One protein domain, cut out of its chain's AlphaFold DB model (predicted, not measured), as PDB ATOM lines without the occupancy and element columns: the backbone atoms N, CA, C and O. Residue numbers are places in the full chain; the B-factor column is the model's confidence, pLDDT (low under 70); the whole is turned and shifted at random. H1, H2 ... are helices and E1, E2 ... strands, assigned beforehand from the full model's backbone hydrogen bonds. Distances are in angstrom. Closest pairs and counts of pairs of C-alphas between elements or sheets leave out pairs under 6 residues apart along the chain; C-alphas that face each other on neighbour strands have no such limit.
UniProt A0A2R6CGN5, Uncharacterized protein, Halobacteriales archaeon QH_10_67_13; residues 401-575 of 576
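AT A GLANCE: This is residues 401 to 575 of the 576 residues of an uncharacterized protein of Halobacteriales archaeon QH_10_67_13 (UniProt A0A2R6CGN5). The chain is wound in stacked turns, a three-sided solenoid. One side is made by the first part of E4 with E6, E8, E10, E13 and E15, a second by E5, E7, E9 and E12, and a third by the last part of E4, the short stretches 478 to 479 and 507 to 508, and E11 and E14; the hairpin E1 and E2, strand E3 and the small H1 lie at one end. The 175 printed residues hold fifteen named strands and one named helix, in the order E1, E2, H1, then E3 to E15; the class is mostly strand, with 71 residues in named elements, under half. The nine-strand sheet, E2 E1 E3 E4 E6 E8 E10 E13 E15, is mixed, while E5 E7 E9 E12 and the pair E11 and E14 are parallel. The whole is compact, with a radius of gyration of the C-alphas of 15.0 A and spans of 44 by 35 by 29 A.

IN THESE COORDINATES: E1, residues 401 to 404, begins at C-alpha 401 (13.282, -37.164, -22.236). E2 is residues 418 to 421, H1 422 to 425 and E3 429 to 437, 14.5 A long. E4, residues 446 to 455, is the longest strand by residues and measures 12.9 A from first to last C-alpha. E3 bends by 114 degrees at residue 432, and E4 by 126 degrees at residue 451. E5 is residues 460 to 462, E6 469 to 473, 13.4 A long, E7 484 to 486, and E8 495 to 499, 13.5 A long, beginning at C-alpha 495 (2.644, -43.341, -38.230). E9 is residues 513 to 515, E10 520 to 523, E11 529 to 531, E12 545 to 547, E13 555 to 558 and E14 562 to 564. E15, residues 571 to 574, ends at C-alpha 574 (-1.932, -57.946, -43.980).

HOW THE PARTS SIT: The largest sheet is twisted, with E2 and E15 as its edge strands. The hairpin E1 and E2 is antiparallel at 151 degrees, with N 420 and O 402 2.7 A apart. E1 and E3 are antiparallel too, with N 403 and O 436 at 2.9 A. E3 and E4 are parallel, with N 451 and O 433 at 2.8 A. Parallel neighbours follow: E4 and E6, with N 472 and O 448 at 2.8 A; E6 and E8, at 7 degrees, with N 496 and O 469 at 2.8 A; E8 and E10, at 1 degrees, with N 521 and O 495 at 2.8 A; E10 and E13, with N 557 and O 520 at 2.8 A; and E13 and E15, with N 573 and O 556 at 2.8 A. E2, H1 and E3 form a split strand-helix-strand unit, two strands running the same way with E1 between them in the sheet, and its crossover is right-handed. H1 is on this sheet at a height of 5.6 A, over none of its strands; it is too short for an O i to N i+4 pair, and its one O i to N i+3 pair is within range. The sheet E5 E7 E9 E12 forms a sandwich with the largest, two sheets face to face, their best planes 18 degrees apart and their strands at 64 degrees. Its pairs include N 461 and O 484, 2.8 A, between E5 and E7; N 485 and O 513, 2.8 A, between E7 and E9; and N 514 and O 545, 2.8 A, between E9 and E12. The closest C-alphas of E12 and E13 are those of Ile 546 and Thr 555, 6.4 A apart. E11 and E14 are parallel at 28 degrees, with N 530 and O 562 at 2.8 A. Short parallel pairings join residues 453 to 454 with 478 to 479, these with 507 to 508, and those with 530 to 531 of E11.

THE WHOLE: The two C-alphas farthest apart, of Gly 415 and Ser 552, are 44.7 A apart. The printed part has no cut. The links E1 to E2, E8 to E9 and E11 to E12 are long, each with 13 residues. The mean pLDDT of the printed part is 93.6, and residues 491 to 492 are under 70.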
ATOM      1  N   VAL A 401      14.489 -36.345 -21.993       96.75
ATOM      2  CA  VAL A 401      13.282 -37.164 -22.236       96.75
ATOM      3  C   VAL A 401      13.590 -38.576 -22.735       96.75
ATOM      4  O   VAL A 401      12.723 -39.441 -22.700       96.75
ATOM      5  N   ALA A 402      14.807 -38.809 -23.215       97.44
ATOM      6  CA  ALA A 402      15.235 -40.080 -23.777       97.44
ATOM      7  C   ALA A 402      16.720 -40.307 -23.491       97.44
ATOM      8  O   ALA A 402      17.439 -39.355 -23.174       97.44
ATOM      9  N   PHE A 403      17.199 -41.532 -23.647       97.62
ATOM     10  CA  PHE A 403      18.613 -41.861 -23.511       97.62
ATOM     11  C   PHE A 403      19.019 -43.012 -24.431       97.62
ATOM     12  O   PHE A 403      18.180 -43.746 -24.945       97.62
ATOM     13  N   ASN A 404      20.323 -43.114 -24.683       97.50
ATOM     14  CA  ASN A 404      20.929 -44.280 -25.314       97.50
ATOM     15  C   ASN A 404      21.358 -45.271 -24.230       97.50
ATOM     16  O   ASN A 404      22.383 -45.012 -23.590       97.50
ATOM     17  N   ASP A 405      20.618 -46.365 -24.077       95.94
ATOM     18  CA  ASP A 405      20.964 -47.464 -23.180       95.94
ATOM     19  C   ASP A 405      22.198 -48.189 -23.726       95.94
ATOM     20  O   ASP A 405      22.173 -48.854 -24.757       95.94
ATOM     21  N   THR A 406      23.345 -47.979 -23.090       94.25
ATOM     22  CA  THR A 406      24.611 -48.531 -23.590       94.25
ATOM     23  C   THR A 406      24.946 -49.879 -22.952       94.25
ATOM     24  O   THR A 406      25.900 -50.540 -23.380       94.25
ATOM     25  N   ASN A 407      24.241 -50.262 -21.889       90.62
ATOM     26  CA  ASN A 407      24.524 -51.470 -21.118       90.62
ATOM     27  C   ASN A 407      23.383 -52.502 -21.160       90.62
ATOM     28  O   ASN A 407      23.547 -53.574 -20.568       90.62
ATOM     29  N   ASP A 408      22.323 -52.203 -21.912       90.88
ATOM     30  CA  ASP A 408      21.153 -53.037 -22.177       90.88
ATOM     31  C   ASP A 408      20.409 -53.430 -20.882       90.88
ATOM     32  O   ASP A 408      19.905 -54.553 -20.761       90.88
ATOM     33  N   ASN A 409      20.403 -52.555 -19.867       87.81
ATOM     34  CA  ASN A 409      19.708 -52.795 -18.593       87.81
ATOM     35  C   ASN A 409      18.319 -52.133 -18.515       87.81
ATOM     36  O   ASN A 409      17.618 -52.292 -17.512       87.81
ATOM     37  N   GLY A 410      17.932 -51.401 -19.559       90.50
ATOM     38  CA  GLY A 410      16.669 -50.700 -19.707       90.50
ATOM     39  C   GLY A 410      16.589 -49.368 -18.966       90.50
ATOM     40  O   GLY A 410      15.666 -48.605 -19.222       90.50
ATOM     41  N   VAL A 411      17.499 -49.035 -18.054       92.81
ATOM     42  CA  VAL A 411      17.397 -47.827 -17.225       92.81
ATOM     43  C   VAL A 411      18.465 -46.801 -17.566       92.81
ATOM     44  O   VAL A 411      19.529 -47.122 -18.074       92.81
ATOM     45  N   TYR A 412      18.192 -45.535 -17.256       95.62
ATOM     46  CA  TYR A 412      19.188 -44.488 -17.435       95.62
ATOM     47  C   TYR A 412      20.264 -44.575 -16.345       95.62
ATOM     48  O   TYR A 412      19.956 -44.453 -15.162       95.62
ATOM     49  N   ASP A 413      21.534 -44.712 -16.731       93.88
ATOM     50  CA  ASP A 413      22.685 -44.652 -15.828       93.88
ATOM     51  C   ASP A 413      23.515 -43.382 -16.061       93.88
ATOM     52  O   ASP A 413      24.239 -43.226 -17.059       93.88
ATOM     53  N   SER A 414      23.493 -42.464 -15.092       91.06
ATOM     54  CA  SER A 414      24.209 -41.194 -15.195       91.06
ATOM     55  C   SER A 414      25.723 -41.401 -15.336       91.06
ATOM     56  O   SER A 414      26.410 -42.009 -14.511       91.06
ATOM     57  N   GLY A 415      26.280 -40.859 -16.421       89.69
ATOM     58  CA  GLY A 415      27.703 -40.981 -16.748       89.69
ATOM     59  C   GLY A 415      28.084 -42.239 -17.536       89.69
ATOM     60  O   GLY A 415      29.224 -42.296 -18.010       89.69
ATOM     61  N   THR A 416      27.160 -43.185 -17.723       92.81
ATOM     62  CA  THR A 416      27.280 -44.282 -18.696       92.81
ATOM     63  C   THR A 416      26.508 -43.930 -19.962       92.81
ATOM     64  O   THR A 416      27.090 -43.923 -21.049       92.81
ATOM     65  N   ASP A 417      25.244 -43.543 -19.802       96.19
ATOM     66  CA  ASP A 417      24.337 -43.308 -20.914       96.19
ATOM     67  C   ASP A 417      24.317 -41.854 -21.359       96.19
ATOM     68  O   ASP A 417      24.563 -40.904 -20.604       96.19
ATOM     69  N   THR A 418      24.012 -41.676 -22.641       96.44
ATOM     70  CA  THR A 418      23.830 -40.348 -23.223       96.44
ATOM     71  C   THR A 418      22.352 -39.998 -23.199       96.44
ATOM     72  O   THR A 418      21.575 -40.633 -23.903       96.44
ATOM     73  N   ALA A 419      21.984 -38.978 -22.427       97.00
ATOM     74  CA  ALA A 419      20.632 -38.436 -22.402       97.00
ATOM     75  C   ALA A 419      20.385 -37.445 -23.552       97.00
ATOM     76  O   ALA A 419      21.303 -36.784 -24.055       97.00
ATOM     77  N   TYR A 420      19.124 -37.333 -23.956       97.50
ATOM     78  CA  TYR A 420      18.658 -36.533 -25.078       97.50
ATOM     79  C   TYR A 420      17.425 -35.718 -24.693       97.50
ATOM     80  O   TYR A 420      16.541 -36.171 -23.968       97.50
ATOM     81  N   THR A 421      17.348 -34.504 -25.231       97.38
ATOM     82  CA  THR A 421      16.157 -33.645 -25.144       97.38
ATOM     83  C   THR A 421      15.215 -33.903 -26.321       97.38
ATOM     84  O   THR A 421      15.643 -34.448 -27.342       97.38
ATOM     85  N   THR A 422      13.965 -33.432 -26.246       95.69
ATOM     86  CA  THR A 422      12.991 -33.509 -27.355       95.69
ATOM     87  C   THR A 422      13.559 -32.969 -28.676       95.69
ATOM     88  O   THR A 422      13.374 -33.561 -29.735       95.69
ATOM     89  N   GLU A 423      14.327 -31.878 -28.617       94.50
ATOM     90  CA  GLU A 423      14.959 -31.275 -29.797       94.50
ATOM     91  C   GLU A 423      16.061 -32.160 -30.395       94.50
ATOM     92  O   GLU A 423      16.316 -32.099 -31.595       94.50
ATOM     93  N   ASN A 424      16.729 -32.985 -29.583       94.56
ATOM     94  CA  ASN A 424      17.740 -33.918 -30.078       94.56
ATOM     95  C   ASN A 424      17.120 -35.140 -30.745       94.56
ATOM     96  O   ASN A 424      17.725 -35.676 -31.672       94.56
ATOM     97  N   ILE A 425      15.949 -35.573 -30.275       95.44
ATOM     98  CA  ILE A 425      15.325 -36.793 -30.778       95.44
ATOM     99  C   ILE A 425      14.396 -36.561 -31.973       95.44
ATOM    100  O   ILE A 425      14.191 -37.484 -32.739       95.44
ATOM    101  N   LYS A 426      13.870 -35.356 -32.222       93.56
ATOM    102  CA  LYS A 426      12.908 -35.159 -33.327       93.56
ATOM    103  C   LYS A 426      13.402 -35.591 -34.722       93.56
ATOM    104  O   LYS A 426      12.595 -36.035 -35.527       93.56
ATOM    105  N   ASP A 427      14.710 -35.483 -34.972       95.12
ATOM    106  CA  ASP A 427      15.403 -35.881 -36.210       95.12
ATOM    107  C   ASP A 427      16.611 -36.788 -35.873       95.12
ATOM    108  O   ASP A 427      17.736 -36.575 -36.344       95.12
ATOM    109  N   PHE A 428      16.433 -37.734 -34.944       97.44
ATOM    110  CA  PHE A 428      17.524 -38.573 -34.442       97.44
ATOM    111  C   PHE A 428      18.060 -39.509 -35.528       97.44
ATOM    112  O   PHE A 428      17.318 -40.311 -36.084       97.44
ATOM    113  N   ASP A 429      19.369 -39.488 -35.777       97.25
ATOM    114  CA  ASP A 429      20.030 -40.460 -36.658       97.25
ATOM    115  C   ASP A 429      21.309 -40.983 -36.004       97.25
ATOM    116  O   ASP A 429      22.411 -40.464 -36.207       97.25
ATOM    117  N   ASN A 430      21.152 -42.027 -35.190       96.44
ATOM    118  CA  ASN A 430      22.252 -42.758 -34.584       96.44
ATOM    119  C   ASN A 430      21.979 -44.265 -34.608       96.44
ATOM    120  O   ASN A 430      21.486 -44.854 -33.657       96.44
ATOM    121  N   SER A 431      22.377 -44.903 -35.705       95.69
ATOM    122  CA  SER A 431      22.201 -46.338 -35.971       95.69
ATOM    123  C   SER A 431      22.939 -47.297 -35.028       95.69
ATOM    124  O   SER A 431      22.952 -48.484 -35.303       95.69
ATOM    125  N   SER A 432      23.625 -46.809 -33.997       94.81
ATOM    126  CA  SER A 432      24.238 -47.651 -32.964       94.81
ATOM    127  C   SER A 432      23.644 -47.417 -31.580       94.81
ATOM    128  O   SER A 432      24.216 -47.908 -30.613       94.81
ATOM    129  N   ALA A 433      22.605 -46.585 -31.470       96.88
ATOM    130  CA  ALA A 433      21.976 -46.289 -30.195       96.88
ATOM    131  C   ALA A 433      20.806 -47.236 -29.930       96.88
ATOM    132  O   ALA A 433      19.957 -47.374 -30.808       96.88
ATOM    133  N   ASP A 434      20.748 -47.821 -28.740       96.75
ATOM    134  CA  ASP A 434      19.521 -48.404 -28.205       96.75
ATOM    135  C   ASP A 434      18.726 -47.278 -27.541       96.75
ATOM    136  O   ASP A 434      19.068 -46.793 -26.462       96.75
ATOM    137  N   LEU A 435      17.762 -46.720 -28.274       97.94
ATOM    138  CA  LEU A 435      17.091 -45.493 -27.865       97.94
ATOM    139  C   LEU A 435      15.864 -45.811 -27.013       97.94
ATOM    140  O   LEU A 435      14.888 -46.347 -27.532       97.94
ATOM    141  N   ILE A 436      15.865 -45.357 -25.759       97.56
ATOM    142  CA  ILE A 436      14.708 -45.424 -24.860       97.56
ATOM    143  C   ILE A 436      14.129 -44.019 -24.673       97.56
ATOM    144  O   ILE A 436      14.829 -43.097 -24.251       97.56
ATOM    145  N   ILE A 437      12.849 -43.841 -25.005       97.62
ATOM    146  CA  ILE A 437      12.061 -42.634 -24.730       97.62
ATOM    147  C   ILE A 437      11.279 -42.878 -23.437       97.62
ATOM    148  O   ILE A 437      10.378 -43.715 -23.391       97.62
ATOM    149  N   GLU A 438      11.644 -42.130 -22.398       95.19
ATOM    150  CA  GLU A 438      11.203 -42.335 -21.011       95.19
ATOM    151  C   GLU A 438      10.114 -41.335 -20.586       95.19
ATOM    152  O   GLU A 438       9.394 -41.567 -19.624       95.19
ATOM    153  N   LYS A 439       9.983 -40.202 -21.289       95.25
ATOM    154  CA  LYS A 439       9.017 -39.139 -20.965       95.25
ATOM    155  C   LYS A 439       8.209 -38.714 -22.183       95.25
ATOM    156  O   LYS A 439       8.662 -38.877 -23.314       95.25
ATOM    157  N   ASP A 440       7.063 -38.088 -21.924       96.94
ATOM    158  CA  ASP A 440       6.198 -37.494 -22.946       96.94
ATOM    159  C   ASP A 440       6.935 -36.469 -23.813       96.94
ATOM    160  O   ASP A 440       7.724 -35.651 -23.321       96.94
ATOM    161  N   ILE A 441       6.644 -36.487 -25.115       96.38
ATOM    162  CA  ILE A 441       7.242 -35.577 -26.095       96.38
ATOM    163  C   ILE A 441       6.206 -35.061 -27.091       96.38
ATOM    164  O   ILE A 441       5.344 -35.807 -27.546       96.38
ATOM    165  N   ASP A 442       6.350 -33.786 -27.462       96.00
ATOM    166  CA  ASP A 442       5.485 -33.106 -28.434       96.00
ATOM    167  C   ASP A 442       6.282 -32.203 -29.406       96.00
ATOM    168  O   ASP A 442       6.205 -30.973 -29.331       96.00
ATOM    169  N   PRO A 443       7.158 -32.756 -30.269       94.94
ATOM    170  CA  PRO A 443       7.842 -31.968 -31.294       94.94
ATOM    171  C   PRO A 443       6.959 -31.686 -32.520       94.94
ATOM    172  O   PRO A 443       5.907 -32.281 -32.729       94.94
ATOM    173  N   ASP A 444       7.430 -30.822 -33.421       92.31
ATOM    174  CA  ASP A 444       6.728 -30.538 -34.685       92.31
ATOM    175  C   ASP A 444       6.617 -31.765 -35.616       92.31
ATOM    176  O   ASP A 444       5.731 -31.810 -36.466       92.31
ATOM    177  N   SER A 445       7.533 -32.733 -35.494       93.62
ATOM    178  CA  SER A 445       7.558 -34.016 -36.211       93.62
ATOM    179  C   SER A 445       8.524 -34.993 -35.540       93.62
ATOM    180  O   SER A 445       9.403 -34.562 -34.795       93.62
ATOM    181  N   ILE A 446       8.403 -36.285 -35.851       96.56
ATOM    182  CA  ILE A 446       9.333 -37.336 -35.424       96.56
ATOM    183  C   ILE A 446       9.848 -38.095 -36.658       96.56
ATOM    184  O   ILE A 446       9.058 -38.706 -37.377       96.56
ATOM    185  N   ASP A 447      11.163 -38.088 -36.881       96.38
ATOM    186  CA  ASP A 447      11.883 -38.988 -37.796       96.38
ATOM    187  C   ASP A 447      13.115 -39.549 -37.066       96.38
ATOM    188  O   ASP A 447      14.166 -38.915 -36.972       96.38
ATOM    189  N   LEU A 448      12.942 -40.731 -36.474       96.12
ATOM    190  CA  LEU A 448      13.930 -41.403 -35.634       96.12
ATOM    191  C   LEU A 448      14.600 -42.542 -36.393       96.12
ATOM    192  O   LEU A 448      13.934 -43.363 -37.024       96.12
ATOM    193  N   LYS A 449      15.918 -42.663 -36.244       97.81
ATOM    194  CA  LYS A 449      16.709 -43.800 -36.703       97.81
ATOM    195  C   LYS A 449      17.739 -44.217 -35.655       97.81
ATOM    196  O   LYS A 449      18.722 -43.513 -35.427       97.81
ATOM    197  N   ALA A 450      17.531 -45.395 -35.079       97.62
ATOM    198  CA  ALA A 450      18.332 -45.974 -34.003       97.62
ATOM    199  C   ALA A 450      18.662 -47.454 -34.290       97.62
ATOM    200  O   ALA A 450      18.203 -48.000 -35.299       97.62
ATOM    201  N   GLU A 451      19.490 -48.094 -33.461       96.56
ATOM    202  CA  GLU A 451      19.682 -49.551 -33.513       96.56
ATOM    203  C   GLU A 451      18.363 -50.248 -33.156       96.56
ATOM    204  O   GLU A 451      17.825 -50.968 -34.000       96.56
ATOM    205  N   SER A 452      17.806 -49.919 -31.989       96.88
ATOM    206  CA  SER A 452      16.462 -50.252 -31.486       96.88
ATOM    207  C   SER A 452      15.767 -48.993 -30.969       96.88
ATOM    208  O   SER A 452      16.411 -47.972 -30.711       96.88
ATOM    209  N   VAL A 453      14.438 -49.048 -30.875       98.06
ATOM    210  CA  VAL A 453      13.625 -47.955 -30.326       98.06
ATOM    211  C   VAL A 453      12.643 -48.531 -29.321       98.06
ATOM    212  O   VAL A 453      11.824 -49.368 -29.691       98.06
ATOM    213  N   THR A 454      12.682 -48.017 -28.099       97.81
ATOM    214  CA  THR A 454      11.723 -48.320 -27.039       97.81
ATOM    215  C   THR A 454      11.023 -47.035 -26.614       97.81
ATOM    216  O   THR A 454      11.676 -46.041 -26.298       97.81
ATOM    217  N   VAL A 455       9.694 -47.034 -26.590       97.81
ATOM    218  CA  VAL A 455       8.888 -45.998 -25.933       97.81
ATOM    219  C   VAL A 455       8.233 -46.646 -24.728       97.81
ATOM    220  O   VAL A 455       7.483 -47.607 -24.882       97.81
ATOM    221  N   ARG A 456       8.526 -46.133 -23.532       94.00
ATOM    222  CA  ARG A 456       7.998 -46.698 -22.288       94.00
ATOM    223  C   ARG A 456       6.469 -46.706 -22.271       94.00
ATOM    224  O   ARG A 456       5.820 -45.767 -22.733       94.00
ATOM    225  N   GLY A 457       5.894 -47.746 -21.672       90.75
ATOM    226  CA  GLY A 457       4.458 -47.798 -21.410       90.75
ATOM    227  C   GLY A 457       4.002 -46.582 -20.599       90.75
ATOM    228  O   GLY A 457       4.685 -46.150 -19.675       90.75
ATOM    229  N   GLY A 458       2.861 -46.000 -20.970       89.56
ATOM    230  CA  GLY A 458       2.348 -44.758 -20.387       89.56
ATOM    231  C   GLY A 458       2.890 -43.471 -21.019       89.56
ATOM    232  O   GLY A 458       2.261 -42.429 -20.853       89.56
ATOM    233  N   VAL A 459       3.980 -43.526 -21.796       95.75
ATOM    234  CA  VAL A 459       4.516 -42.347 -22.493       95.75
ATOM    235  C   VAL A 459       3.670 -41.994 -23.713       95.75
ATOM    236  O   VAL A 459       3.289 -42.848 -24.518       95.75
ATOM    237  N   THR A 460       3.417 -40.700 -23.883       97.75
ATOM    238  CA  THR A 460       2.775 -40.116 -25.056       97.75
ATOM    239  C   THR A 460       3.801 -39.449 -25.969       97.75
ATOM    240  O   THR A 460       4.463 -38.477 -25.606       97.75
ATOM    241  N   VAL A 461       3.881 -39.936 -27.205       97.81
ATOM    242  CA  VAL A 461       4.589 -39.296 -28.315       97.81
ATOM    243  C   VAL A 461       3.546 -38.634 -29.207       97.81
ATOM    244  O   VAL A 461       2.888 -39.303 -30.009       97.81
ATOM    245  N   SER A 462       3.378 -37.323 -29.072       95.88
ATOM    246  CA  SER A 462       2.553 -36.528 -29.979       95.88
ATOM    247  C   SER A 462       3.411 -35.712 -30.933       95.88
ATOM    248  O   SER A 462       4.603 -35.513 -30.716       95.88
ATOM    249  N   THR A 463       2.814 -35.262 -32.030       94.56
ATOM    250  CA  THR A 463       3.444 -34.259 -32.889       94.56
ATOM    251  C   THR A 463       2.485 -33.125 -33.185       94.56
ATOM    252  O   THR A 463       1.283 -33.366 -33.328       94.56
ATOM    253  N   GLY A 464       3.025 -31.922 -33.389       87.31
ATOM    254  CA  GLY A 464       2.243 -30.758 -33.807       87.31
ATOM    255  C   GLY A 464       1.433 -31.000 -35.090       87.31
ATOM    256  O   GLY A 464       1.668 -31.954 -35.833       87.31
ATOM    257  N   ASP A 465       0.496 -30.097 -35.400       83.94
ATOM    258  CA  ASP A 465      -0.546 -30.270 -36.429       83.94
ATOM    259  C   ASP A 465      -0.058 -30.762 -37.807       83.94
ATOM    260  O   ASP A 465      -0.841 -31.289 -38.592       83.94
ATOM    261  N   GLY A 466       1.208 -30.529 -38.164       82.44
ATOM    262  CA  GLY A 466       1.807 -30.904 -39.447       82.44
ATOM    263  C   GLY A 466       2.845 -32.031 -39.392       82.44
ATOM    264  O   GLY A 466       3.494 -32.257 -40.420       82.44
ATOM    265  N   GLY A 467       3.029 -32.698 -38.253       90.06
ATOM    266  CA  GLY A 467       4.042 -33.733 -38.023       90.06
ATOM    267  C   GLY A 467       3.523 -35.153 -38.202       90.06
ATOM    268  O   GLY A 467       2.391 -35.443 -37.841       90.06
ATOM    269  N   GLY A 468       4.332 -36.027 -38.800       95.19
ATOM    270  CA  GLY A 468       4.132 -37.480 -38.745       95.19
ATOM    271  C   GLY A 468       5.076 -38.105 -37.721       95.19
ATOM    272  O   GLY A 468       5.976 -37.421 -37.222       95.19
ATOM    273  N   ILE A 469       4.877 -39.392 -37.441       97.75
ATOM    274  CA  ILE A 469       5.740 -40.171 -36.552       97.75
ATOM    275  C   ILE A 469       6.377 -41.297 -37.354       97.75
ATOM    276  O   ILE A 469       5.706 -42.258 -37.711       97.75
ATOM    277  N   THR A 470       7.678 -41.204 -37.601       98.06
ATOM    278  CA  THR A 470       8.452 -42.266 -38.242       98.06
ATOM    279  C   THR A 470       9.524 -42.759 -37.274       98.06
ATOM    280  O   THR A 470      10.387 -41.994 -36.847       98.06
ATOM    281  N   MET A 471       9.490 -44.049 -36.937       98.25
ATOM    282  CA  MET A 471      10.480 -44.712 -36.085       98.25
ATOM    283  C   MET A 471      11.179 -45.817 -36.867       98.25
ATOM    284  O   MET A 471      10.531 -46.713 -37.412       98.25
ATOM    285  N   ARG A 472      12.511 -45.753 -36.944       98.06
ATOM    286  CA  ARG A 472      13.333 -46.700 -37.700       98.06
ATOM    287  C   ARG A 472      14.339 -47.389 -36.786       98.06
ATOM    288  O   ARG A 472      15.282 -46.751 -36.327       98.06
ATOM    289  N   ALA A 473      14.198 -48.696 -36.619       97.19
ATOM    290  CA  ALA A 473      15.241 -49.546 -36.049       97.19
ATOM    291  C   ALA A 473      16.071 -50.159 -37.186       97.19
ATOM    292  O   ALA A 473      15.526 -50.504 -38.241       97.19
ATOM    293  N   VAL A 474      17.395 -50.252 -37.034       93.50
ATOM    294  CA  VAL A 474      18.279 -50.827 -38.070       93.50
ATOM    295  C   VAL A 474      18.931 -52.154 -37.690       93.50
ATOM    296  O   VAL A 474      19.541 -52.795 -38.554       93.50
ATOM    297  N   GLY A 475      18.810 -52.565 -36.432       85.19
ATOM    298  CA  GLY A 475      19.405 -53.806 -35.955       85.19
ATOM    299  C   GLY A 475      18.657 -54.471 -34.807       85.19
ATOM    300  O   GLY A 475      18.762 -55.687 -34.678       85.19
ATOM    301  N   GLY A 476      17.822 -53.750 -34.064       93.25
ATOM    302  CA  GLY A 476      16.943 -54.279 -33.025       93.25
ATOM    303  C   GLY A 476      15.453 -54.139 -33.346       93.25
ATOM    304  O   GLY A 476      15.059 -53.827 -34.474       93.25
ATOM    305  N   SER A 477      14.637 -54.423 -32.336       96.50
ATOM    306  CA  SER A 477      13.176 -54.323 -32.386       96.50
ATOM    307  C   SER A 477      12.698 -52.885 -32.163       96.50
ATOM    308  O   SER A 477      13.466 -52.009 -31.754       96.50
ATOM    309  N   ILE A 478      11.419 -52.651 -32.455       98.44
ATOM    310  CA  ILE A 478      10.701 -51.455 -32.005       98.44
ATOM    311  C   ILE A 478       9.679 -51.909 -30.967       98.44
ATOM    312  O   ILE A 478       8.811 -52.715 -31.293       98.44
ATOM    313  N   ASP A 479       9.771 -51.387 -29.751       97.81
ATOM    314  CA  ASP A 479       8.804 -51.635 -28.684       97.81
ATOM    315  C   ASP A 479       8.126 -50.321 -28.297       97.81
ATOM    316  O   ASP A 479       8.771 -49.366 -27.869       97.81
ATOM    317  N   VAL A 480       6.817 -50.242 -28.504       98.00
ATOM    318  CA  VAL A 480       5.992 -49.111 -28.061       98.00
ATOM    319  C   VAL A 480       4.820 -49.604 -27.215       98.00
ATOM    320  O   VAL A 480       3.763 -48.963 -27.165       98.00
ATOM    321  N   GLY A 481       4.983 -50.769 -26.584       95.31
ATOM    322  CA  GLY A 481       3.959 -51.413 -25.783       95.31
ATOM    323  C   GLY A 481       3.474 -50.515 -24.643       95.31
ATOM    324  O   GLY A 481       4.265 -49.922 -23.911       95.31
ATOM    325  N   GLY A 482       2.157 -50.357 -24.513       92.31
ATOM    326  CA  GLY A 482       1.538 -49.482 -23.510       92.31
ATOM    327  C   GLY A 482       1.668 -47.975 -23.773       92.31
ATOM    328  O   GLY A 482       1.163 -47.178 -22.981       92.31
ATOM    329  N   ALA A 483       2.355 -47.546 -24.835       96.94
ATOM    330  CA  ALA A 483       2.543 -46.132 -25.162       96.94
ATOM    331  C   ALA A 483       1.362 -45.547 -25.962       96.94
ATOM    332  O   ALA A 483       0.501 -46.261 -26.485       96.94
ATOM    333  N   THR A 484       1.339 -44.222 -26.118       97.75
ATOM    334  CA  THR A 484       0.436 -43.528 -27.050       97.75
ATOM    335  C   THR A 484       1.235 -42.821 -28.139       97.75
ATOM    336  O   THR A 484       2.022 -41.927 -27.846       97.75
ATOM    337  N   LEU A 485       0.999 -43.162 -29.410       98.00
ATOM    338  CA  LEU A 485       1.559 -42.463 -30.570       98.00
ATOM    339  C   LEU A 485       0.460 -41.658 -31.274       98.00
ATOM    340  O   LEU A 485      -0.518 -42.221 -31.768       98.00
ATOM    341  N   ASN A 486       0.619 -40.339 -31.335       96.62
ATOM    342  CA  ASN A 486      -0.411 -39.406 -31.782       96.62
ATOM    343  C   ASN A 486       0.129 -38.435 -32.846       96.62
ATOM    344  O   ASN A 486       0.606 -37.344 -32.527       96.62
ATOM    345  N   ALA A 487       0.051 -38.826 -34.121       95.12
ATOM    346  CA  ALA A 487       0.522 -38.006 -35.243       95.12
ATOM    347  C   ALA A 487      -0.329 -36.737 -35.425       95.12
ATOM    348  O   ALA A 487      -1.460 -36.687 -34.964       95.12
ATOM    349  N   GLY A 488       0.178 -35.704 -36.097       89.06
ATOM    350  CA  GLY A 488      -0.492 -34.408 -36.256       89.06
ATOM    351  C   GLY A 488      -1.869 -34.458 -36.939       89.06
ATOM    352  O   GLY A 488      -2.198 -35.383 -37.681       89.06
ATOM    353  N   ASP A 489      -2.686 -33.431 -36.688       80.88
ATOM    354  CA  ASP A 489      -4.103 -33.381 -37.091       80.88
ATOM    355  C   ASP A 489      -4.349 -33.118 -38.588       80.88
ATOM    356  O   ASP A 489      -5.407 -33.496 -39.101       80.88
ATOM    357  N   ASN A 490      -3.420 -32.470 -39.303       74.50
ATOM    358  CA  ASN A 490      -3.625 -32.129 -40.714       74.50
ATOM    359  C   ASN A 490      -3.547 -33.365 -41.620       74.50
ATOM    360  O   ASN A 490      -2.651 -34.195 -41.482       74.50
ATOM    361  N   ASP A 491      -4.452 -33.425 -42.605       61.34
ATOM    362  CA  ASP A 491      -4.573 -34.540 -43.548       61.34
ATOM    363  C   ASP A 491      -3.210 -34.912 -44.173       61.34
ATOM    364  O   ASP A 491      -2.556 -34.074 -44.805       61.34
ATOM    365  N   ALA A 492      -2.841 -36.191 -44.040       69.81
ATOM    366  CA  ALA A 492      -1.627 -36.851 -44.541       69.81
ATOM    367  C   ALA A 492      -0.394 -36.896 -43.606       69.81
ATOM    368  O   ALA A 492       0.720 -36.555 -44.028       69.81
ATOM    369  N   LYS A 493      -0.575 -37.291 -42.336       88.00
ATOM    370  CA  LYS A 493       0.536 -37.536 -41.402       88.00
ATOM    371  C   LYS A 493       0.575 -38.975 -40.903       88.00
ATOM    372  O   LYS A 493      -0.228 -39.330 -40.038       88.00
ATOM    373  N   PRO A 494       1.494 -39.798 -41.431       94.56
ATOM    374  CA  PRO A 494       1.496 -41.208 -41.116       94.56
ATOM    375  C   PRO A 494       2.139 -41.482 -39.756       94.56
ATOM    376  O   PRO A 494       2.920 -40.675 -39.236       94.56
ATOM    377  N   ILE A 495       1.813 -42.650 -39.213       98.00
ATOM    378  CA  ILE A 495       2.644 -43.341 -38.230       98.00
ATOM    379  C   ILE A 495       3.328 -44.492 -38.970       98.00
ATOM    380  O   ILE A 495       2.652 -45.368 -39.502       98.00
ATOM    381  N   GLU A 496       4.656 -44.498 -39.006       98.31
ATOM    382  CA  GLU A 496       5.461 -45.524 -39.665       98.31
ATOM    383  C   GLU A 496       6.444 -46.148 -38.670       98.31
ATOM    384  O   GLU A 496       7.382 -45.493 -38.213       98.31
ATOM    385  N   LEU A 497       6.270 -47.435 -38.374       98.38
ATOM    386  CA  LEU A 497       7.201 -48.226 -37.568       98.38
ATOM    387  C   LEU A 497       7.968 -49.169 -38.497       98.38
ATOM    388  O   LEU A 497       7.370 -50.029 -39.146       98.38
ATOM    389  N   ILE A 498       9.282 -48.984 -38.630       98.06
ATOM    390  CA  ILE A 498      10.063 -49.620 -39.697       98.06
ATOM    391  C   ILE A 498      11.330 -50.272 -39.151       98.06
ATOM    392  O   ILE A 498      12.223 -49.599 -38.645       98.06
ATOM    393  N   ILE A 499      11.478 -51.570 -39.394       96.44
ATOM    394  CA  ILE A 499      12.723 -52.303 -39.175       96.44
ATOM    395  C   ILE A 499      13.460 -52.438 -40.502       96.44
ATOM    396  O   ILE A 499      12.991 -53.052 -41.462       96.44
ATOM    397  N   ASN A 500      14.657 -51.867 -40.556       88.81
ATOM    398  CA  ASN A 500      15.572 -52.002 -41.675       88.81
ATOM    399  C   ASN A 500      16.676 -52.992 -41.308       88.81
ATOM    400  O   ASN A 500      17.225 -52.927 -40.226       88.81
ATOM    401  N   ASN A 501      17.086 -53.853 -42.237       82.38
ATOM    402  CA  ASN A 501      18.305 -54.670 -42.119       82.38
ATOM    403  C   ASN A 501      18.376 -55.706 -40.975       82.38
ATOM    404  O   ASN A 501      19.390 -56.399 -40.899       82.38
ATOM    405  N   ASN A 502      17.320 -55.911 -40.183       88.50
ATOM    406  CA  ASN A 502      17.168 -57.105 -39.351       88.50
ATOM    407  C   ASN A 502      15.921 -57.892 -39.777       88.50
ATOM    408  O   ASN A 502      14.804 -57.391 -39.736       88.50
ATOM    409  N   ASN A 503      16.120 -59.136 -40.212       90.81
ATOM    410  CA  ASN A 503      15.021 -59.985 -40.665       90.81
ATOM    411  C   ASN A 503      14.244 -60.629 -39.515       90.81
ATOM    412  O   ASN A 503      13.148 -61.104 -39.769       90.81
ATOM    413  N   GLU A 504      14.803 -60.706 -38.313       94.44
ATOM    414  CA  GLU A 504      14.205 -61.415 -37.174       94.44
ATOM    415  C   GLU A 504      13.613 -60.470 -36.129       94.44
ATOM    416  O   GLU A 504      12.928 -60.941 -35.235       94.44
ATOM    417  N   ALA A 505      13.876 -59.164 -36.224       95.56
ATOM    418  CA  ALA A 505      13.397 -58.212 -35.233       95.56
ATOM    419  C   ALA A 505      11.891 -57.945 -35.362       95.56
ATOM    420  O   ALA A 505      11.328 -57.912 -36.465       95.56
ATOM    421  N   ASP A 506      11.274 -57.732 -34.208       98.00
ATOM    422  CA  ASP A 506       9.833 -57.651 -34.021       98.00
ATOM    423  C   ASP A 506       9.389 -56.203 -33.786       98.00
ATOM    424  O   ASP A 506      10.185 -55.339 -33.409       98.00
ATOM    425  N   ILE A 507       8.101 -55.942 -34.003       98.50
ATOM    426  CA  ILE A 507       7.455 -54.696 -33.590       98.50
ATOM    427  C   ILE A 507       6.396 -55.047 -32.551       98.50
ATOM    428  O   ILE A 507       5.470 -55.801 -32.852       98.50
ATOM    429  N   ASP A 508       6.516 -54.491 -31.352       98.06
ATOM    430  CA  ASP A 508       5.529 -54.663 -30.291       98.06
ATOM    431  C   ASP A 508       4.673 -53.404 -30.136       98.06
ATOM    432  O   ASP A 508       5.185 -52.309 -29.905       98.06
ATOM    433  N   VAL A 509       3.361 -53.564 -30.316       98.00
ATOM    434  CA  VAL A 509       2.348 -52.517 -30.115       98.00
ATOM    435  C   VAL A 509       1.221 -53.012 -29.196       98.00
ATOM    436  O   VAL A 509       0.064 -52.581 -29.306       98.00
ATOM    437  N   ARG A 510       1.510 -53.985 -28.324       96.00
ATOM    438  CA  ARG A 510       0.544 -54.459 -27.328       96.00
ATOM    439  C   ARG A 510       0.232 -53.353 -26.327       96.00
ATOM    440  O   ARG A 510       1.116 -52.625 -25.904       96.00
ATOM    441  N   ASP A 511      -1.039 -53.192 -25.983       95.00
ATOM    442  CA  ASP A 511      -1.535 -52.135 -25.092       95.00
ATOM    443  C   ASP A 511      -1.275 -50.697 -25.601       95.00
ATOM    444  O   ASP A 511      -1.459 -49.723 -24.876       95.00
ATOM    445  N   THR A 512      -0.859 -50.542 -26.864       96.81
ATOM    446  CA  THR A 512      -0.532 -49.247 -27.475       96.81
ATOM    447  C   THR A 512      -1.766 -48.567 -28.058       96.81
ATOM    448  O   THR A 512      -2.621 -49.199 -28.684       96.81
ATOM    449  N   VAL A 513      -1.809 -47.239 -27.973       97.38
ATOM    450  CA  VAL A 513      -2.762 -46.408 -28.716       97.38
ATOM    451  C   VAL A 513      -2.061 -45.742 -29.902       97.38
ATOM    452  O   VAL A 513      -1.150 -44.940 -29.722       97.38
ATOM    453  N   LEU A 514      -2.534 -46.006 -31.118       98.00
ATOM    454  CA  LEU A 514      -2.047 -45.418 -32.366       98.00
ATOM    455  C   LEU A 514      -3.122 -44.504 -32.964       98.00
ATOM    456  O   LEU A 514      -4.203 -44.972 -33.330       98.00
ATOM    457  N   ILE A 515      -2.829 -43.207 -33.082       96.19
ATOM    458  CA  ILE A 515      -3.778 -42.190 -33.549       96.19
ATOM    459  C   ILE A 515      -3.224 -41.459 -34.774       96.19
ATOM    460  O   ILE A 515      -2.284 -40.668 -34.674       96.19
ATOM    461  N   SER A 516      -3.849 -41.669 -35.934       94.81
ATOM    462  CA  SER A 516      -3.544 -40.926 -37.161       94.81
ATOM    463  C   SER A 516      -4.769 -40.780 -38.068       94.81
ATOM    464  O   SER A 516      -5.592 -41.684 -38.193       94.81
ATOM    465  N   ASN A 517      -4.886 -39.625 -38.729       91.69
ATOM    466  CA  ASN A 517      -5.867 -39.403 -39.796       91.69
ATOM    467  C   ASN A 517      -5.406 -39.931 -41.172       91.69
ATOM    468  O   ASN A 517      -6.170 -39.837 -42.133       91.69
ATOM    469  N   ASP A 518      -4.178 -40.445 -41.284       92.25
ATOM    470  CA  ASP A 518      -3.580 -40.970 -42.517       92.25
ATOM    471  C   ASP A 518      -3.224 -42.462 -42.374       92.25
ATOM    472  O   ASP A 518      -3.999 -43.216 -41.780       92.25
ATOM    473  N   SER A 519      -2.101 -42.927 -42.939       93.00
ATOM    474  CA  SER A 519      -1.683 -44.319 -42.819       93.00
ATOM    475  C   SER A 519      -1.007 -44.605 -41.479       93.00
ATOM    476  O   SER A 519      -0.240 -43.808 -40.940       93.00
ATOM    477  N   ILE A 520      -1.303 -45.785 -40.941       97.62
ATOM    478  CA  ILE A 520      -0.562 -46.397 -39.842       97.62
ATOM    479  C   ILE A 520       0.066 -47.651 -40.435       97.62
ATOM    480  O   ILE A 520      -0.647 -48.529 -40.926       97.62
ATOM    481  N   GLU A 521       1.390 -47.718 -40.454       98.19
ATOM    482  CA  GLU A 521       2.137 -48.763 -41.145       98.19
ATOM    483  C   GLU A 521       3.182 -49.384 -40.226       98.19
ATOM    484  O   GLU A 521       3.936 -48.684 -39.550       98.19
ATOM    485  N   ALA A 522       3.251 -50.714 -40.242       98.06
ATOM    486  CA  ALA A 522       4.282 -51.467 -39.549       98.06
ATOM    487  C   ALA A 522       5.048 -52.339 -40.543       98.06
ATOM    488  O   ALA A 522       4.468 -53.072 -41.348       98.06
ATOM    489  N   THR A 523       6.371 -52.279 -40.459       97.88
ATOM    490  CA  THR A 523       7.298 -53.084 -41.254       97.88
ATOM    491  C   THR A 523       8.269 -53.803 -40.308       97.88
ATOM    492  O   THR A 523       9.405 -53.346 -40.169       97.88
ATOM    493  N   PRO A 524       7.850 -54.891 -39.626       97.06
ATOM    494  CA  PRO A 524       8.758 -55.760 -38.870       97.06
ATOM    495  C   PRO A 524       9.861 -56.349 -39.751       97.06
ATOM    496  O   PRO A 524       9.834 -56.193 -40.971       97.06
ATOM    497  N   GLY A 525      10.817 -57.081 -39.180       95.25
ATOM    498  CA  GLY A 525      11.737 -57.892 -39.977       95.25
ATOM    499  C   GLY A 525      10.992 -58.883 -40.885       95.25
ATOM    500  O   GLY A 525       9.867 -59.284 -40.604       95.25
ATOM    501  N   ALA A 526      11.603 -59.316 -41.992       93.94
ATOM    502  CA  ALA A 526      10.944 -60.213 -42.956       93.94
ATOM    503  C   ALA A 526      10.430 -61.546 -42.356       93.94
ATOM    504  O   ALA A 526       9.495 -62.136 -42.890       93.94
ATOM    505  N   ASN A 527      11.047 -62.017 -41.269       94.38
ATOM    506  CA  ASN A 527      10.626 -63.155 -40.444       94.38
ATOM    507  C   ASN A 527      10.178 -62.724 -39.032       94.38
ATOM    508  O   ASN A 527       9.961 -63.592 -38.190       94.38
ATOM    509  N   GLY A 528      10.116 -61.420 -38.769       96.06
ATOM    510  CA  GLY A 528       9.661 -60.851 -37.512       96.06
ATOM    511  C   GLY A 528       8.139 -60.809 -37.420       96.06
ATOM    512  O   GLY A 528       7.403 -61.120 -38.368       96.06
ATOM    513  N   THR A 529       7.674 -60.406 -36.251       97.31
ATOM    514  CA  THR A 529       6.276 -60.413 -35.846       97.31
ATOM    515  C   THR A 529       5.861 -59.019 -35.400       97.31
ATOM    516  O   THR A 529       6.581 -58.341 -34.674       97.31
ATOM    517  N   LEU A 530       4.685 -58.590 -35.844       98.19
ATOM    518  CA  LEU A 530       3.930 -57.505 -35.240       98.19
ATOM    519  C   LEU A 530       3.054 -58.094 -34.128       98.19
ATOM    520  O   LEU A 530       2.151 -58.887 -34.419       98.19
ATOM    521  N   PHE A 531       3.295 -57.706 -32.880       97.94
ATOM    522  CA  PHE A 531       2.474 -58.115 -31.743       97.94
ATOM    523  C   PHE A 531       1.391 -57.077 -31.452       97.94
ATOM    524  O   PHE A 531       1.684 -55.903 -31.252       97.94
ATOM    525  N   VAL A 532       0.139 -57.531 -31.411       97.50
ATOM    526  CA  VAL A 532      -1.051 -56.755 -31.024       97.50
ATOM    527  C   VAL A 532      -1.862 -57.571 -30.014       97.50
ATOM    528  O   VAL A 532      -1.759 -58.802 -29.991       97.50
ATOM    529  N   ASN A 533      -2.686 -56.934 -29.187       95.44
ATOM    530  CA  ASN A 533      -3.555 -57.645 -28.245       95.44
ATOM    531  C   ASN A 533      -4.945 -57.019 -28.075       95.44
ATOM    532  O   ASN A 533      -5.182 -55.840 -28.344       95.44
ATOM    533  N   ASP A 534      -5.842 -57.886 -27.622       93.31
ATOM    534  CA  ASP A 534      -7.222 -57.649 -27.224       93.31
ATOM    535  C   ASP A 534      -7.308 -58.233 -25.810       93.31
ATOM    536  O   ASP A 534      -6.996 -59.416 -25.608       93.31
ATOM    537  N   ASN A 535      -7.625 -57.376 -24.844       87.50
ATOM    538  CA  ASN A 535      -7.714 -57.725 -23.428       87.50
ATOM    539  C   ASN A 535      -9.174 -57.915 -22.985       87.50
ATOM    540  O   ASN A 535      -9.422 -58.337 -21.854       87.50
ATOM    541  N   GLY A 536     -10.137 -57.702 -23.886       70.50
ATOM    542  CA  GLY A 536     -11.533 -58.043 -23.692       70.50
ATOM    543  C   GLY A 536     -12.282 -57.076 -22.780       70.50
ATOM    544  O   GLY A 536     -12.851 -57.516 -21.773       70.50
ATOM    545  N   GLY A 537     -12.389 -55.804 -23.179       74.69
ATOM    546  CA  GLY A 537     -13.245 -54.836 -22.488       74.69
ATOM    547  C   GLY A 537     -13.134 -53.375 -22.952       74.69
ATOM    548  O   GLY A 537     -13.499 -53.044 -24.077       74.69
ATOM    549  N   ASN A 538     -12.828 -52.460 -22.032       76.56
ATOM    550  CA  ASN A 538     -12.794 -51.013 -22.273       76.56
ATOM    551  C   ASN A 538     -11.373 -50.509 -22.053       76.56
ATOM    552  O   ASN A 538     -10.799 -50.875 -21.046       76.56
ATOM    553  N   ARG A 539     -10.921 -49.516 -22.829       77.56
ATOM    554  CA  ARG A 539      -9.578 -48.878 -22.844       77.56
ATOM    555  C   ARG A 539      -8.776 -48.776 -21.533       77.56
ATOM    556  O   ARG A 539      -7.558 -48.690 -21.587       77.56
ATOM    557  N   SER A 540      -9.431 -48.751 -20.378       73.44
ATOM    558  CA  SER A 540      -8.820 -48.923 -19.055       73.44
ATOM    559  C   SER A 540      -8.171 -50.294 -18.793       73.44
ATOM    560  O   SER A 540      -7.383 -50.389 -17.862       73.44
ATOM    561  N   ASP A 541      -8.506 -51.347 -19.541       72.25
ATOM    562  CA  ASP A 541      -7.947 -52.704 -19.403       72.25
ATOM    563  C   ASP A 541      -6.763 -52.987 -20.343       72.25
ATOM    564  O   ASP A 541      -6.267 -54.114 -20.400       72.25
ATOM    565  N   GLY A 542      -6.284 -51.964 -21.053       82.81
ATOM    566  CA  GLY A 542      -5.240 -52.095 -22.066       82.81
ATOM    567  C   GLY A 542      -5.798 -52.515 -23.426       82.81
ATOM    568  O   GLY A 542      -6.918 -52.162 -23.785       82.81
ATOM    569  N   GLY A 543      -4.990 -53.227 -24.204       89.50
ATOM    570  CA  GLY A 543      -5.268 -53.626 -25.581       89.50
ATOM    571  C   GLY A 543      -4.755 -52.628 -26.623       89.50
ATOM    572  O   GLY A 543      -4.567 -51.441 -26.356       89.50
ATOM    573  N   THR A 544      -4.515 -53.105 -27.845       97.25
ATOM    574  CA  THR A 544      -4.063 -52.255 -28.953       97.25
ATOM    575  C   THR A 544      -5.241 -51.486 -29.565       97.25
ATOM    576  O   THR A 544      -6.184 -52.087 -30.088       97.25
ATOM    577  N   TYR A 545      -5.159 -50.153 -29.587       97.12
ATOM    578  CA  TYR A 545      -6.150 -49.262 -30.202       97.12
ATOM    579  C   TYR A 545      -5.589 -48.589 -31.450       97.12
ATOM    580  O   TYR A 545      -4.627 -47.832 -31.378       97.12
ATOM    581  N   ILE A 546      -6.232 -48.810 -32.594       97.62
ATOM    582  CA  ILE A 546      -5.864 -48.210 -33.879       97.62
ATOM    583  C   ILE A 546      -6.994 -47.281 -34.318       97.62
ATOM    584  O   ILE A 546      -8.084 -47.726 -34.700       97.62
ATOM    585  N   GLU A 547      -6.753 -45.974 -34.255       96.06
ATOM    586  CA  GLU A 547      -7.797 -44.959 -34.370       96.06
ATOM    587  C   GLU A 547      -7.385 -43.762 -35.234       96.06
ATOM    588  O   GLU A 547      -6.210 -43.489 -35.467       96.06
ATOM    589  N   ASN A 548      -8.386 -43.011 -35.690       93.00
ATOM    590  CA  ASN A 548      -8.194 -41.656 -36.199       93.00
ATOM    591  C   ASN A 548      -8.444 -40.601 -35.109       93.00
ATOM    592  O   ASN A 548      -8.902 -40.920 -34.012       93.00
ATOM    593  N   LYS A 549      -8.235 -39.316 -35.417       90.12
ATOM    594  CA  LYS A 549      -8.390 -38.216 -34.441       90.12
ATOM    595  C   LYS A 549      -9.806 -38.014 -33.915       90.12
ATOM    596  O   LYS A 549      -9.999 -37.409 -32.867       90.12
ATOM    597  N   THR A 550     -10.811 -38.529 -34.619       89.69
ATOM    598  CA  THR A 550     -12.199 -38.523 -34.125       89.69
ATOM    599  C   THR A 550     -12.478 -39.663 -33.147       89.69
ATOM    600  O   THR A 550     -13.616 -39.823 -32.709       89.69
ATOM    601  N   GLY A 551     -11.468 -40.488 -32.852       89.88
ATOM    602  CA  GLY A 551     -11.617 -41.726 -32.109       89.88
ATOM    603  C   GLY A 551     -12.475 -42.724 -32.875       89.88
ATOM    604  O   GLY A 551     -13.276 -43.417 -32.259       89.88
ATOM    605  N   SER A 552     -12.401 -42.780 -34.208       93.25
ATOM    606  CA  SER A 552     -13.013 -43.856 -35.003       93.25
ATOM    607  C   SER A 552     -11.972 -44.927 -35.301       93.25
ATOM    608  O   SER A 552     -10.812 -44.594 -35.527       93.25
ATOM    609  N   ALA A 553     -12.396 -46.191 -35.339       95.25
ATOM    610  CA  ALA A 553     -11.536 -47.313 -35.702       95.25
ATOM    611  C   ALA A 553     -10.857 -47.079 -37.065       95.25
ATOM    612  O   ALA A 553     -11.511 -46.643 -38.018       95.25
ATOM    613  N   SER A 554      -9.562 -47.374 -37.132       95.50
ATOM    614  CA  SER A 554      -8.718 -47.249 -38.322       95.50
ATOM    615  C   SER A 554      -8.022 -48.583 -38.631       95.50
ATOM    616  O   SER A 554      -8.314 -49.612 -38.014       95.50
ATOM    617  N   THR A 555      -7.133 -48.584 -39.621       97.00
ATOM    618  CA  THR A 555      -6.414 -49.776 -40.080       97.00
ATOM    619  C   THR A 555      -4.911 -49.565 -39.980       97.00
ATOM    620  O   THR A 555      -4.379 -48.612 -40.547       97.00
ATOM    621  N   LEU A 556      -4.228 -50.497 -39.317       98.06
ATOM    622  CA  LEU A 556      -2.777 -50.630 -39.378       98.06
ATOM    623  C   LEU A 556      -2.437 -51.567 -40.536       98.06
ATOM    624  O   LEU A 556      -2.956 -52.678 -40.624       98.06
ATOM    625  N   THR A 557      -1.572 -51.124 -41.438       98.06
ATOM    626  CA  THR A 557      -1.123 -51.922 -42.580       98.06
ATOM    627  C   THR A 557       0.201 -52.609 -42.264       98.06
ATOM    628  O   THR A 557       1.206 -51.941 -42.017       98.06
ATOM    629  N   LEU A 558       0.214 -53.940 -42.304       97.50
ATOM    630  CA  LEU A 558       1.434 -54.734 -42.202       97.50
ATOM    631  C   LEU A 558       2.093 -54.824 -43.583       97.50
ATOM    632  O   LEU A 558       1.502 -55.356 -44.525       97.50
ATOM    633  N   GLN A 559       3.312 -54.298 -43.703       96.38
ATOM    634  CA  GLN A 559       4.041 -54.230 -44.974       96.38
ATOM    635  C   GLN A 559       4.912 -55.467 -45.246       96.38
ATOM    636  O   GLN A 559       5.162 -55.794 -46.405       96.38
ATOM    637  N   GLN A 560       5.391 -56.152 -44.201       94.25
ATOM    638  CA  GLN A 560       6.133 -57.423 -44.281       94.25
ATOM    639  C   GLN A 560       6.086 -58.163 -42.930       94.25
ATOM    640  O   GLN A 560       5.658 -57.583 -41.937       94.25
ATOM    641  N   GLY A 561       6.552 -59.414 -42.872       94.38
ATOM    642  CA  GLY A 561       6.601 -60.198 -41.630       94.38
ATOM    643  C   GLY A 561       5.297 -60.939 -41.335       94.38
ATOM    644  O   GLY A 561       4.572 -61.319 -42.251       94.38
ATOM    645  N   THR A 562       5.020 -61.191 -40.057       96.62
ATOM    646  CA  THR A 562       3.780 -61.837 -39.593       96.62
ATOM    647  C   THR A 562       3.091 -60.999 -38.520       96.62
ATOM    648  O   THR A 562       3.707 -60.110 -37.945       96.62
ATOM    649  N   VAL A 563       1.817 -61.272 -38.238       97.06
ATOM    650  CA  VAL A 563       1.077 -60.655 -37.126       97.06
ATOM    651  C   VAL A 563       0.654 -61.721 -36.119       97.06
ATOM    652  O   VAL A 563       0.204 -62.805 -36.504       97.06
ATOM    653  N   GLN A 564       0.778 -61.408 -34.830       97.19
ATOM    654  CA  GLN A 564       0.276 -62.233 -33.737       97.19
ATOM    655  C   GLN A 564      -0.681 -61.429 -32.854       97.19
ATOM    656  O   GLN A 564      -0.323 -60.378 -32.332       97.19
ATOM    657  N   GLY A 565      -1.876 -61.993 -32.651       95.12
ATOM    658  CA  GLY A 565      -2.963 -61.397 -31.875       95.12
ATOM    659  C   GLY A 565      -3.975 -60.644 -32.739       95.12
ATOM    660  O   GLY A 565      -3.952 -60.721 -33.969       95.12
ATOM    661  N   SER A 566      -4.885 -59.936 -32.082       94.75
ATOM    662  CA  SER A 566      -5.859 -59.025 -32.689       94.75
ATOM    663  C   SER A 566      -5.916 -57.747 -31.861       94.75
ATOM    664  O   SER A 566      -5.784 -57.864 -30.650       94.75
ATOM    665  N   PRO A 567      -6.095 -56.560 -32.464       96.19
ATOM    666  CA  PRO A 567      -6.265 -55.334 -31.696       96.19
ATOM    667  C   PRO A 567      -7.642 -55.301 -31.023       96.19
ATOM    668  O   PRO A 567      -8.626 -55.752 -31.612       96.19
ATOM    669  N   GLU A 568      -7.716 -54.690 -29.843       95.00
ATOM    670  CA  GLU A 568      -8.972 -54.364 -29.154       95.00
ATOM    671  C   GLU A 568      -9.865 -53.464 -30.025       95.00
ATOM    672  O   GLU A 568     -11.090 -53.609 -30.083       95.00
ATOM    673  N   ARG A 569      -9.248 -52.527 -30.761       95.19
ATOM    674  CA  ARG A 569      -9.972 -51.632 -31.666       95.19
ATOM    675  C   ARG A 569      -9.211 -51.309 -32.941       95.19
ATOM    676  O   ARG A 569      -8.022 -51.013 -32.923       95.19
ATOM    677  N   GLY A 570      -9.953 -51.260 -34.047       95.88
ATOM    678  CA  GLY A 570      -9.383 -51.147 -35.386       95.88
ATOM    679  C   GLY A 570      -9.085 -52.521 -35.967       95.88
ATOM    680  O   GLY A 570      -9.567 -53.532 -35.465       95.88
ATOM    681  N   GLU A 571      -8.332 -52.562 -37.060       96.88
ATOM    682  CA  GLU A 571      -7.953 -53.815 -37.717       96.88
ATOM    683  C   GLU A 571      -6.500 -53.761 -38.193       96.88
ATOM    684  O   GLU A 571      -5.984 -52.694 -38.534       96.88
ATOM    685  N   VAL A 572      -5.854 -54.926 -38.267       96.88
ATOM    686  CA  VAL A 572      -4.574 -55.091 -38.963       96.88
ATOM    687  C   VAL A 572      -4.848 -55.670 -40.349       96.88
ATOM    688  O   VAL A 572      -5.393 -56.767 -40.473       96.88
ATOM    689  N   SER A 573      -4.469 -54.937 -41.395       95.75
ATOM    690  CA  SER A 573      -4.516 -55.408 -42.780       95.75
ATOM    691  C   SER A 573      -3.160 -55.968 -43.181       95.75
ATOM    692  O   SER A 573      -2.169 -55.241 -43.222       95.75
ATOM    693  N   ASP A 574      -3.133 -57.248 -43.531       89.88
ATOM    694  CA  ASP A 574      -1.932 -57.946 -43.980       89.88
ATOM    695  C   ASP A 574      -1.765 -57.825 -45.506       89.88
ATOM    696  O   ASP A 574      -2.579 -58.353 -46.271       89.88
ATOM    697  N   ASN A 575      -0.732 -57.095 -45.947       81.69
ATOM    698  CA  ASN A 575      -0.383 -56.918 -47.363       81.69
ATOM    699  C   ASN A 575       0.801 -57.800 -47.815       81.69
ATOM    700  O   ASN A 575       1.332 -57.572 -48.909       81.69
TER     701      ASN A 575